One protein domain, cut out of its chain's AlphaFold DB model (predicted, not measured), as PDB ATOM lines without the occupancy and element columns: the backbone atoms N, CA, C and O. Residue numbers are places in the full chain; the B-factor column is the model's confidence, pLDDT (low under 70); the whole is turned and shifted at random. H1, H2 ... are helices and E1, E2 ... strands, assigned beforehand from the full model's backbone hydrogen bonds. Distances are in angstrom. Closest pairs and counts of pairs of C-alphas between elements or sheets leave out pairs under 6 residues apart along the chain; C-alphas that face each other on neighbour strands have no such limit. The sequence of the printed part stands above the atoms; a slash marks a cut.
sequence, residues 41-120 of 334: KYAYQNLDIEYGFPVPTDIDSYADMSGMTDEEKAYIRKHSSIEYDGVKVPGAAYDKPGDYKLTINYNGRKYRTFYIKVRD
ATOM      1  N   LYS A  41      68.591  -7.443   0.848       86.50
ATOM      2  CA  LYS A  41      67.367  -7.748   0.079       86.50
ATOM      3  C   LYS A  41      66.335  -6.612   0.043       86.50
ATOM      4  O   LYS A  41      65.553  -6.535  -0.891       86.50
ATOM      5  N   TYR A  42      66.357  -5.706   1.018       87.50
ATOM      6  CA  TYR A  42      65.470  -4.542   1.087       87.50
ATOM      7  C   TYR A  42      66.202  -3.238   0.745       87.50
ATOM      8  O   TYR A  42      65.638  -2.155   0.832       87.50
ATOM      9  N   ALA A  43      67.472  -3.284   0.345       76.00
ATOM     10  CA  ALA A  43      68.247  -2.066   0.136       76.00
ATOM     11  C   ALA A  43      67.776  -1.240  -1.076       76.00
ATOM     12  O   ALA A  43      67.973  -0.025  -1.068       76.00
ATOM     13  N   TYR A  44      67.098  -1.833  -2.068       69.75
ATOM     14  CA  TYR A  44      66.716  -1.137  -3.314       69.75
ATOM     15  C   TYR A  44      65.356  -1.534  -3.899       69.75
ATOM     16  O   TYR A  44      64.978  -1.011  -4.941       69.75
ATOM     17  N   GLN A  45      64.622  -2.446  -3.261       74.56
ATOM     18  CA  GLN A  45      63.422  -3.032  -3.849       74.56
ATOM     19  C   GLN A  45      62.163  -2.594  -3.104       74.56
ATOM     20  O   GLN A  45      62.153  -2.485  -1.874       74.56
ATOM     21  N   ASN A  46      61.108  -2.351  -3.879       79.81
ATOM     22  CA  ASN A  46      59.744  -2.416  -3.371       79.81
ATOM     23  C   ASN A  46      59.415  -3.877  -3.035       79.81
ATOM     24  O   ASN A  46      60.066  -4.792  -3.538       79.81
ATOM     25  N   LEU A  47      58.438  -4.083  -2.162       87.38
ATOM     26  CA  LEU A  47      58.110  -5.399  -1.629       87.38
ATOM     27  C   LEU A  47      56.834  -5.901  -2.283       87.38
ATOM     28  O   LEU A  47      55.777  -5.356  -2.001       87.38
ATOM     29  N   ASP A  48      56.939  -6.920  -3.130       90.12
ATOM     30  CA  ASP A  48      55.775  -7.694  -3.563       90.12
ATOM     31  C   ASP A  48      55.512  -8.804  -2.544       90.12
ATOM     32  O   ASP A  48      56.425  -9.543  -2.161       90.12
ATOM     33  N   ILE A  49      54.275  -8.866  -2.063       91.19
ATOM     34  CA  ILE A  49      53.792  -9.827  -1.080       91.19
ATOM     35  C   ILE A  49      52.580 -10.518  -1.688       91.19
ATOM     36  O   ILE A  49      51.633  -9.863  -2.121       91.19
ATOM     37  N   GLU A  50      52.625 -11.842  -1.704       92.25
ATOM     38  CA  GLU A  50      51.500 -12.652  -2.151       92.25
ATOM     39  C   GLU A  50      50.308 -12.471  -1.200       92.25
ATOM     40  O   GLU A  50      50.475 -12.411   0.026       92.25
ATOM     41  N   TYR A  51      49.102 -12.372  -1.755       92.12
ATOM     42  CA  TYR A  51      47.871 -12.331  -0.978       92.12
ATOM     43  C   TYR A  51      47.765 -13.565  -0.062       92.12
ATOM     44  O   TYR A  51      48.307 -14.633  -0.335       92.12
ATOM     45  N   GLY A  52      47.169 -13.386   1.120       90.50
ATOM     46  CA  GLY A  52      47.164 -14.406   2.175       90.50
ATOM     47  C   GLY A  52      48.405 -14.419   3.082       90.50
ATOM     48  O   GLY A  52      48.359 -15.019   4.160       90.50
ATOM     49  N   PHE A  53      49.489 -13.709   2.738       92.19
ATOM     50  CA  PHE A  53      50.682 -13.605   3.589       92.19
ATOM     51  C   PHE A  53      50.745 -12.279   4.365       92.19
ATOM     52  O   PHE A  53      50.463 -11.208   3.823       92.19
ATOM     53  N   PRO A  54      51.126 -12.302   5.657       94.06
ATOM     54  CA  PRO A  54      51.217 -11.089   6.457       94.06
ATOM     55  C   PRO A  54      52.435 -10.246   6.065       94.06
ATOM     56  O   PRO A  54      53.545 -10.758   5.910       94.06
ATOM     57  N   VAL A  55      52.250  -8.926   6.008       93.94
ATOM     58  CA  VAL A  55      53.362  -7.972   5.904       93.94
ATOM     59  C   VAL A  55      54.041  -7.841   7.272       93.94
ATOM     60  O   VAL A  55      53.365  -7.486   8.242       93.94
ATOM     61  N   PRO A  56      55.357  -8.106   7.396       92.81
ATOM     62  CA  PRO A  56      56.052  -7.946   8.667       92.81
ATOM     63  C   PRO A  56      56.084  -6.476   9.099       92.81
ATOM     64  O   PRO A  56      56.483  -5.610   8.334       92.81
ATOM     65  N   THR A  57      55.725  -6.181  10.346       92.94
ATOM     66  CA  THR A  57      55.775  -4.813  10.904       92.94
ATOM     67  C   THR A  57      56.761  -4.689  12.064       92.94
ATOM     68  O   THR A  57      56.687  -3.750  12.850       92.94
ATOM     69  N   ASP A  58      57.692  -5.638  12.170       93.44
ATOM     70  CA  ASP A  58      58.749  -5.654  13.180       93.44
ATOM     71  C   ASP A  58      60.114  -5.294  12.571       93.44
ATOM     72  O   ASP A  58      60.462  -5.743  11.473       93.44
ATOM     73  N   ILE A  59      60.904  -4.492  13.288       94.94
ATOM     74  CA  ILE A  59      62.193  -3.988  12.803       94.94
ATOM     75  C   ILE A  59      63.229  -5.094  12.570       94.94
ATOM     76  O   ILE A  59      64.043  -4.958  11.654       94.94
ATOM     77  N   ASP A  60      63.173  -6.217  13.289       95.12
ATOM     78  CA  ASP A  60      64.075  -7.359  13.094       95.12
ATOM     79  C   ASP A  60      63.885  -7.997  11.716       95.12
ATOM     80  O   ASP A  60      64.803  -8.625  11.172       95.12
ATOM     81  N   SER A  61      62.716  -7.801  11.098       93.81
ATOM     82  CA  SER A  61      62.468  -8.250   9.730       93.81
ATOM     83  C   SER A  61      63.353  -7.496   8.739       93.81
ATOM     84  O   SER A  61      63.900  -8.130   7.833       93.81
ATOM     85  N   TYR A  62      63.595  -6.199   8.962       93.88
ATOM     86  CA  TYR A  62      64.226  -5.279   8.009       93.88
ATOM     87  C   TYR A  62      65.674  -4.917   8.335       93.88
ATOM     88  O   TYR A  62      66.489  -4.788   7.418       93.88
ATOM     89  N   ALA A  63      65.996  -4.736   9.613       94.94
ATOM     90  CA  ALA A  63      67.306  -4.291  10.057       94.94
ATOM     91  C   ALA A  63      68.349  -5.404   9.921       94.94
ATOM     92  O   ALA A  63      68.125  -6.552  10.309       94.94
ATOM     93  N   ASP A  64      69.509  -5.061   9.371       95.88
ATOM     94  CA  ASP A  64      70.688  -5.911   9.425       95.88
ATOM     95  C   ASP A  64      71.400  -5.683  10.755       95.88
ATOM     96  O   ASP A  64      72.098  -4.687  10.947       95.88
ATOM     97  N   MET A  65      71.174  -6.612  11.678       94.06
ATOM     98  CA  MET A  65      71.805  -6.622  12.994       94.06
ATOM     99  C   MET A  65      72.922  -7.667  13.104       94.06
ATOM    100  O   MET A  65      73.347  -8.022  14.208       94.06
ATOM    101  N   SER A  66      73.375  -8.211  11.970       93.38
ATOM    102  CA  SER A  66      74.500  -9.140  11.965       93.38
ATOM    103  C   SER A  66      75.767  -8.423  12.448       93.38
ATOM    104  O   SER A  66      76.056  -7.292  12.062       93.38
ATOM    105  N   GLY A  67      76.500  -9.060  13.363       91.62
ATOM    106  CA  GLY A  67      77.723  -8.491  13.941       91.62
ATOM    107  C   GLY A  67      77.524  -7.389  14.992       91.62
ATOM    108  O   GLY A  67      78.525  -6.851  15.452       91.62
ATOM    109  N   MET A  68      76.286  -7.071  15.388       94.19
ATOM    110  CA  MET A  68      75.996  -6.151  16.501       94.19
ATOM    111  C   MET A  68      76.025  -6.864  17.863       94.19
ATOM    112  O   MET A  68      75.667  -8.048  17.953       94.19
ATOM    113  N   THR A  69      76.378  -6.140  18.931       95.88
ATOM    114  CA  THR A  69      76.213  -6.620  20.317       95.88
ATOM    115  C   THR A  69      74.736  -6.658  20.718       95.88
ATOM    116  O   THR A  69      73.866  -6.117  20.029       95.88
ATOM    117  N   ASP A  70      74.411  -7.307  21.835       95.44
ATOM    118  CA  ASP A  70      73.022  -7.379  22.296       95.44
ATOM    119  C   ASP A  70      72.503  -6.019  22.788       95.44
ATOM    120  O   ASP A  70      71.327  -5.706  22.585       95.44
ATOM    121  N   GLU A  71      73.379  -5.161  23.319       94.88
ATOM    122  CA  GLU A  71      73.059  -3.772  23.659       94.88
ATOM    123  C   GLU A  71      72.734  -2.944  22.408       94.88
ATOM    124  O   GLU A  71      71.763  -2.185  22.408       94.88
ATOM    125  N   GLU A  72      73.497  -3.110  21.324       94.88
ATOM    126  CA  GLU A  72      73.248  -2.425  20.049       94.88
ATOM    127  C   GLU A  72      71.932  -2.886  19.411       94.88
ATOM    128  O   GLU A  72      71.123  -2.055  18.994       94.88
ATOM    129  N   LYS A  73      71.658  -4.198  19.398       96.06
ATOM    130  CA  LYS A  73      70.374  -4.749  18.929       96.06
ATOM    131  C   LYS A  73      69.203  -4.205  19.741       96.06
ATOM    132  O   LYS A  73      68.200  -3.768  19.175       96.06
ATOM    133  N   ALA A  74      69.326  -4.211  21.070       96.25
ATOM    134  CA  ALA A  74      68.313  -3.658  21.963       96.25
ATOM    135  C   ALA A  74      68.105  -2.157  21.714       96.25
ATOM    136  O   ALA A  74      66.965  -1.686  21.714       96.25
ATOM    137  N   TYR A  75      69.180  -1.414  21.433       95.69
ATOM    138  CA  TYR A  75      69.097  -0.007  21.062       95.69
ATOM    139  C   TYR A  75      68.305   0.190  19.767       95.69
ATOM    140  O   TYR A  75      67.380   1.003  19.758       95.69
ATOM    141  N   ILE A  76      68.620  -0.554  18.698       96.38
ATOM    142  CA  ILE A  76      67.905  -0.453  17.417       96.38
ATOM    143  C   ILE A  76      66.416  -0.737  17.607       96.38
ATOM    144  O   ILE A  76      65.595   0.063  17.165       96.38
ATOM    145  N   ARG A  77      66.060  -1.819  18.308       96.44
ATOM    146  CA  ARG A  77      64.656  -2.175  18.575       96.44
ATOM    147  C   ARG A  77      63.913  -1.089  19.341       96.44
ATOM    148  O   ARG A  77      62.798  -0.738  18.980       96.44
ATOM    149  N   LYS A  78      64.543  -0.525  20.374       96.81
ATOM    150  CA  LYS A  78      63.934   0.504  21.226       96.81
ATOM    151  C   LYS A  78      63.751   1.849  20.517       96.81
ATOM    152  O   LYS A  78      62.829   2.584  20.856       96.81
ATOM    153  N   HIS A  79      64.634   2.189  19.580       96.56
ATOM    154  CA  HIS A  79      64.643   3.502  18.924       96.56
ATOM    155  C   HIS A  79      64.173   3.467  17.468       96.56
ATOM    156  O   HIS A  79      64.287   4.480  16.772       96.56
ATOM    157  N   SER A  80      63.643   2.333  17.011       97.19
ATOM    158  CA  SER A  80      63.002   2.210  15.706       97.19
ATOM    159  C   SER A  80      61.503   2.010  15.865       97.19
ATOM    160  O   SER A  80      61.053   1.339  16.789       97.19
ATOM    161  N   SER A  81      60.728   2.553  14.934       96.44
ATOM    162  CA  SER A  81      59.305   2.241  14.802       96.44
ATOM    163  C   SER A  81      58.950   2.025  13.340       96.44
ATOM    164  O   SER A  81      59.621   2.543  12.442       96.44
ATOM    165  N   ILE A  82      57.906   1.237  13.107       96.31
ATOM    166  CA  ILE A  82      57.358   0.989  11.778       96.31
ATOM    167  C   ILE A  82      55.931   1.519  11.740       96.31
ATOM    168  O   ILE A  82      55.092   1.129  12.546       96.31
ATOM    169  N   GLU A  83      55.671   2.404  10.786       96.12
ATOM    170  CA  GLU A  83      54.336   2.866  10.419       96.12
ATOM    171  C   GLU A  83      53.935   2.170   9.121       96.12
ATOM    172  O   GLU A  83      54.657   2.254   8.129       96.12
ATOM    173  N   TYR A  84      52.803   1.474   9.121       96.25
ATOM    174  CA  TYR A  84      52.299   0.734   7.967       96.25
ATOM    175  C   TYR A  84      50.823   1.071   7.745       96.25
ATOM    176  O   TYR A  84      50.045   1.026   8.696       96.25
ATOM    177  N   ASP A  85      50.451   1.425   6.513       96.06
ATOM    178  CA  ASP A  85      49.091   1.857   6.139       96.06
ATOM    179  C   ASP A  85      48.251   0.756   5.453       96.06
ATOM    180  O   ASP A  85      47.259   1.048   4.784       96.06
ATOM    181  N   GLY A  86      48.632  -0.512   5.642       95.31
ATOM    182  CA  GLY A  86      47.910  -1.674   5.123       95.31
ATOM    183  C   GLY A  86      46.466  -1.791   5.607       95.31
ATOM    184  O   GLY A  86      46.138  -1.468   6.752       95.31
ATOM    185  N   VAL A  87      45.599  -2.305   4.733       95.50
ATOM    186  CA  VAL A  87      44.186  -2.565   5.034       95.50
ATOM    187  C   VAL A  87      43.987  -4.059   5.271       95.50
ATOM    188  O   VAL A  87      43.946  -4.844   4.322       95.50
ATOM    189  N   LYS A  88      43.798  -4.455   6.533       93.81
ATOM    190  CA  LYS A  88      43.588  -5.862   6.905       93.81
ATOM    191  C   LYS A  88      42.272  -6.423   6.377       93.81
ATOM    192  O   LYS A  88      41.238  -5.746   6.362       93.81
ATOM    193  N   VAL A  89      42.300  -7.699   6.003       90.12
ATOM    194  CA  VAL A  89      41.073  -8.483   5.834       90.12
ATOM    195  C   VAL A  89      40.483  -8.756   7.229       90.12
ATOM    196  O   VAL A  89      41.234  -9.133   8.134       90.12
ATOM    197  N   PRO A  90      39.171  -8.541   7.462       92.25
ATOM    198  CA  PRO A  90      38.559  -8.777   8.769       92.25
ATOM    199  C   PRO A  90      38.844 -10.187   9.302       92.25
ATOM    200  O   PRO A  90      38.526 -11.177   8.653       92.25
ATOM    201  N   GLY A  91      39.448 -10.270  10.492       91.88
ATOM    202  CA  GLY A  91      39.799 -11.542  11.134       91.88
ATOM    203  C   GLY A  91      41.091 -12.208  10.637       91.88
ATOM    204  O   GLY A  91      41.440 -13.266  11.154       91.88
ATOM    205  N   ALA A  92      41.825 -11.606   9.694       92.38
ATOM    206  CA  ALA A  92      43.067 -12.155   9.147       92.38
ATOM    207  C   ALA A  92      44.318 -11.350   9.546       92.38
ATOM    208  O   ALA A  92      44.250 -10.175   9.908       92.38
ATOM    209  N   ALA A  93      45.492 -11.983   9.436       92.81
ATOM    210  CA  ALA A  93      46.789 -11.336   9.667       92.81
ATOM    211  C   ALA A  93      47.353 -10.617   8.419       92.81
ATOM    212  O   ALA A  93      48.309  -9.843   8.523       92.81
ATOM    213  N   TYR A  94      46.770 -10.855   7.244       93.31
ATOM    214  CA  TYR A  94      47.191 -10.304   5.956       93.31
ATOM    215  C   TYR A  94      46.276  -9.168   5.481       93.31
ATOM    216  O   TYR A  94      45.192  -8.929   6.025       93.31
ATOM    217  N   ASP A  95      46.761  -8.425   4.492       94.19
ATOM    218  CA  ASP A  95      46.094  -7.251   3.933       94.19
ATOM    219  C   ASP A  95      45.338  -7.601   2.646       94.19
ATOM    220  O   ASP A  95      45.615  -8.613   2.004       94.19
ATOM    221  N   LYS A  96      44.372  -6.760   2.268       91.94
ATOM    222  CA  LYS A  96      43.706  -6.849   0.962       91.94
ATOM    223  C   LYS A  96      44.714  -6.598  -0.169       91.94
ATOM    224  O   LYS A  96      45.670  -5.847   0.056       91.94
ATOM    225  N   PRO A  97      44.492  -7.118  -1.388       91.81
ATOM    226  CA  PRO A  97      45.273  -6.714  -2.552       91.81
ATOM    227  C   PRO A  97      45.274  -5.188  -2.720       91.81
ATOM    228  O   PRO A  97      44.238  -4.535  -2.579       91.81
ATOM    229  N   GLY A  98      46.446  -4.607  -2.972       92.06
ATOM    230  CA  GLY A  98      46.607  -3.155  -3.014       92.06
ATOM    231  C   GLY A  98      48.054  -2.689  -2.910       92.06
ATOM    232  O   GLY A  98      48.981  -3.495  -2.819       92.06
ATOM    233  N   ASP A  99      48.233  -1.370  -2.938       94.62
ATOM    234  CA  ASP A  99      49.529  -0.709  -2.804       94.62
ATOM    235  C   ASP A  99      49.562   0.097  -1.507       94.62
ATOM    236  O   ASP A  99      48.738   0.986  -1.291       94.62
ATOM    237  N   TYR A 100      50.549  -0.195  -0.669       96.25
ATOM    238  CA  TYR A 100      50.694   0.330   0.682       96.25
ATOM    239  C   TYR A 100      52.092   0.911   0.897       96.25
ATOM    240  O   TYR A 100      53.031   0.683   0.126       96.25
ATOM    241  N   LYS A 101      52.256   1.666   1.975       95.81
ATOM    242  CA  LYS A 101      53.502   2.274   2.423       95.81
ATOM    243  C   LYS A 101      53.874   1.751   3.798       95.81
ATOM    244  O   LYS A 101      53.078   1.748   4.733       95.81
ATOM    245  N   LEU A 102      55.145   1.396   3.929       95.94
ATOM    246  CA  LEU A 102      55.767   1.052   5.198       95.94
ATOM    247  C   LEU A 102      56.924   2.011   5.458       95.94
ATOM    248  O   LEU A 102      57.892   2.047   4.698       95.94
ATOM    249  N   THR A 103      56.836   2.799   6.522       95.81
ATOM    250  CA  THR A 103      57.853   3.776   6.909       95.81
ATOM    251  C   THR A 103      58.569   3.318   8.169       95.81
ATOM    252  O   THR A 103      57.962   3.160   9.222       95.81
ATOM    253  N   ILE A 104      59.883   3.133   8.056       95.56
ATOM    254  CA  ILE A 104      60.770   2.917   9.194       95.56
ATOM    255  C   ILE A 104      61.241   4.282   9.690       95.56
ATOM    256  O   ILE A 104      61.865   5.048   8.943       95.56
ATOM    257  N   ASN A 105      60.984   4.565  10.961       96.25
ATOM    258  CA  ASN A 105      61.569   5.676  11.696       96.25
ATOM    259  C   ASN A 105      62.702   5.158  12.585       96.25
ATOM    260  O   ASN A 105      62.609   4.063  13.132       96.25
ATOM    261  N   TYR A 106      63.760   5.948  12.746       96.81
ATOM    262  CA  TYR A 106      64.877   5.656  13.638       96.81
ATOM    263  C   TYR A 106      65.315   6.927  14.366       96.81
ATOM    264  O   TYR A 106      65.459   7.981  13.743       96.81
ATOM    265  N   ASN A 107      65.501   6.846  15.686       94.69
ATOM    266  CA  ASN A 107      65.832   7.987  16.551       94.69
ATOM    267  C   ASN A 107      64.891   9.193  16.341       94.69
ATOM    268  O   ASN A 107      65.327  10.342  16.258       94.69
ATOM    269  N   GLY A 108      63.589   8.921  16.206       91.31
ATOM    270  CA  GLY A 108      62.553   9.947  16.045       91.31
ATOM    271  C   GLY A 108      62.532  10.643  14.678       91.31
ATOM    272  O   GLY A 108      61.858  11.659  14.529       91.31
ATOM    273  N   ARG A 109      63.264  10.135  13.679       94.44
ATOM    274  CA  ARG A 109      63.262  10.668  12.309       94.44
ATOM    275  C   ARG A 109      62.903   9.587  11.305       94.44
ATOM    276  O   ARG A 109      63.286   8.430  11.475       94.44
ATOM    277  N   LYS A 110      62.257   9.988  10.208       96.25
ATOM    278  CA  LYS A 110      62.041   9.103   9.063       96.25
ATOM    279  C   LYS A 110      63.384   8.618   8.532       96.25
ATOM    280  O   LYS A 110      64.195   9.424   8.078       96.25
ATOM    281  N   TYR A 111      63.587   7.308   8.564       94.12
ATOM    282  CA  TYR A 111      64.777   6.673   8.022       94.12
ATOM    283  C   TYR A 111      64.541   6.253   6.569       94.12
ATOM    284  O   TYR A 111      65.302   6.637   5.682       94.12
ATOM    285  N   ARG A 112      63.461   5.502   6.300       92.19
ATOM    286  CA  ARG A 112      63.148   4.998   4.953       92.19
ATOM    287  C   ARG A 112      61.673   4.646   4.790       92.19
ATOM    288  O   ARG A 112      61.054   4.171   5.731       92.19
ATOM    289  N   THR A 113      61.150   4.804   3.575       93.38
ATOM    290  CA  THR A 113      59.821   4.314   3.178       93.38
ATOM    291  C   THR A 113      59.958   3.232   2.105       93.38
ATOM    292  O   THR A 113      60.740   3.389   1.165       93.38
ATOM    293  N   PHE A 114      59.198   2.153   2.256       92.56
ATOM    294  CA  PHE A 114      58.996   1.079   1.290       92.56
ATOM    295  C   PHE A 114      57.589   1.163   0.714       92.56
ATOM    296  O   PHE A 114      56.654   1.515   1.432       92.56
ATOM    297  N   TYR A 115      57.446   0.794  -0.556       92.62
ATOM    298  CA  TYR A 115      56.144   0.538  -1.157       92.62
ATOM    299  C   TYR A 115      55.907  -0.969  -1.152       92.62
ATOM    300  O   TYR A 115      56.719  -1.723  -1.697       92.62
ATOM    301  N   ILE A 116      54.835  -1.388  -0.486       94.81
ATOM    302  CA  ILE A 116      54.399  -2.777  -0.404       94.81
ATOM    303  C   ILE A 116      53.285  -2.967  -1.426       94.81
ATOM    304  O   ILE A 116      52.304  -2.233  -1.404       94.81
ATOM    305  N   LYS A 117      53.435  -3.937  -2.313       93.38
ATOM    306  CA  LYS A 117      52.400  -4.367  -3.242       93.38
ATOM    307  C   LYS A 117      51.889  -5.705  -2.746       93.38
ATOM    308  O   LYS A 117      52.649  -6.663  -2.684       93.38
ATOM    309  N   VAL A 118      50.628  -5.751  -2.345       93.12
ATOM    310  CA  VAL A 118      49.946  -7.015  -2.082       93.12
ATOM    311  C   VAL A 118      49.244  -7.404  -3.368       93.12
ATOM    312  O   VAL A 118      48.431  -6.632  -3.895       93.12
ATOM    313  N   ARG A 119      49.621  -8.552  -3.915       91.00
ATOM    314  CA  ARG A 119      49.126  -9.057  -5.192       91.00
ATOM    315  C   ARG A 119      48.681 -10.491  -5.022       91.00
ATOM    316  O   ARG A 119      49.322 -11.256  -4.317       91.00
ATOM    317  N   ASP A 120      47.570 -10.795  -5.661       91.69
ATOM    318  CA  ASP A 120      47.075 -12.149  -5.791       91.69
ATOM    319  C   ASP A 120      47.458 -12.653  -7.179       91.69
ATOM    320  O   ASP A 120      47.016 -12.099  -8.193       91.69
TER     321      ASP A 120
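AT A GLANCE: This is residues 41 to 120 of the 334 residues of the protein "L,D-transpeptidase family protein" of Baileyella intestinalis (UniProt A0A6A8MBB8). A twisted sheet of four strands curls so that the small helix H1 sits on its hollow side, while the longer helix H2 caps one end and leads straight into edge strand E2. The long hairpin of E3 and E4 makes the body of the sheet, and the loop of residues 85 to 97 lies at the end away from H2. The printed part has 80 residues, in the order E1 H1 H2 E2 E3 E4; the sheet runs E1 E4 E3 E2 and is mixed, and the class is mixed, helices and strands. It is only just compact, close to loose, with a radius of gyration of the C-alphas of 13.7 A and spans of 39 by 28 by 23 A.

HOW THE PARTS SIT: E3, residues 98 to 106, and E4, residues 109 to 119, form an antiparallel hairpin, with N 102 and O 114 2.9 A apart. E2, residues 80 to 84, is antiparallel to E3, with N 83 and O 103 2.9 A apart; E2, E3 and E4 are a meander, each strand the antiparallel neighbour of the one before. E1, residues 47 to 50, is parallel to E4, with N 49 and O 117 2.8 A apart. H1, residues 59 to 62, only grazes the sheet; its closest C-alphas to E2 are Ile 59 and Ser 80, 6.9 A. H2, residues 70 to 79, only grazes the sheet with residues 76 to 79, and is close to but not clearly touching H1, the C-alphas of Ile 59 and Arg 77 being closest at 6.5 A. E1, H1, H2 and E2 form a split strand-helix-strand unit, two strands running the same way with E4 and E3 between them; its crossover is right-handed. Every O i to N i+4 pair of H2 is within hydrogen-bond range; H1 is too short for one.

IN THESE COORDINATES: E4 is 29.9 A long, E3 26.2 A, H2 14.1 A, E2 13.3 A, E1 9.8 A and H1 5.4 A. E1 begins at C-alpha 47 (58.110, -5.399, -1.629), and E4 ends at C-alpha 119 (49.126, -9.057, -5.192).

THE WHOLE: The two C-alphas farthest apart, Glu 71 and Asp 120, are 40.2 A apart. The printed part has no cut; the link from E2 to E3, 13 residues, is long. Mean pLDDT of the printed part is 92.9, with residue 44 under 70.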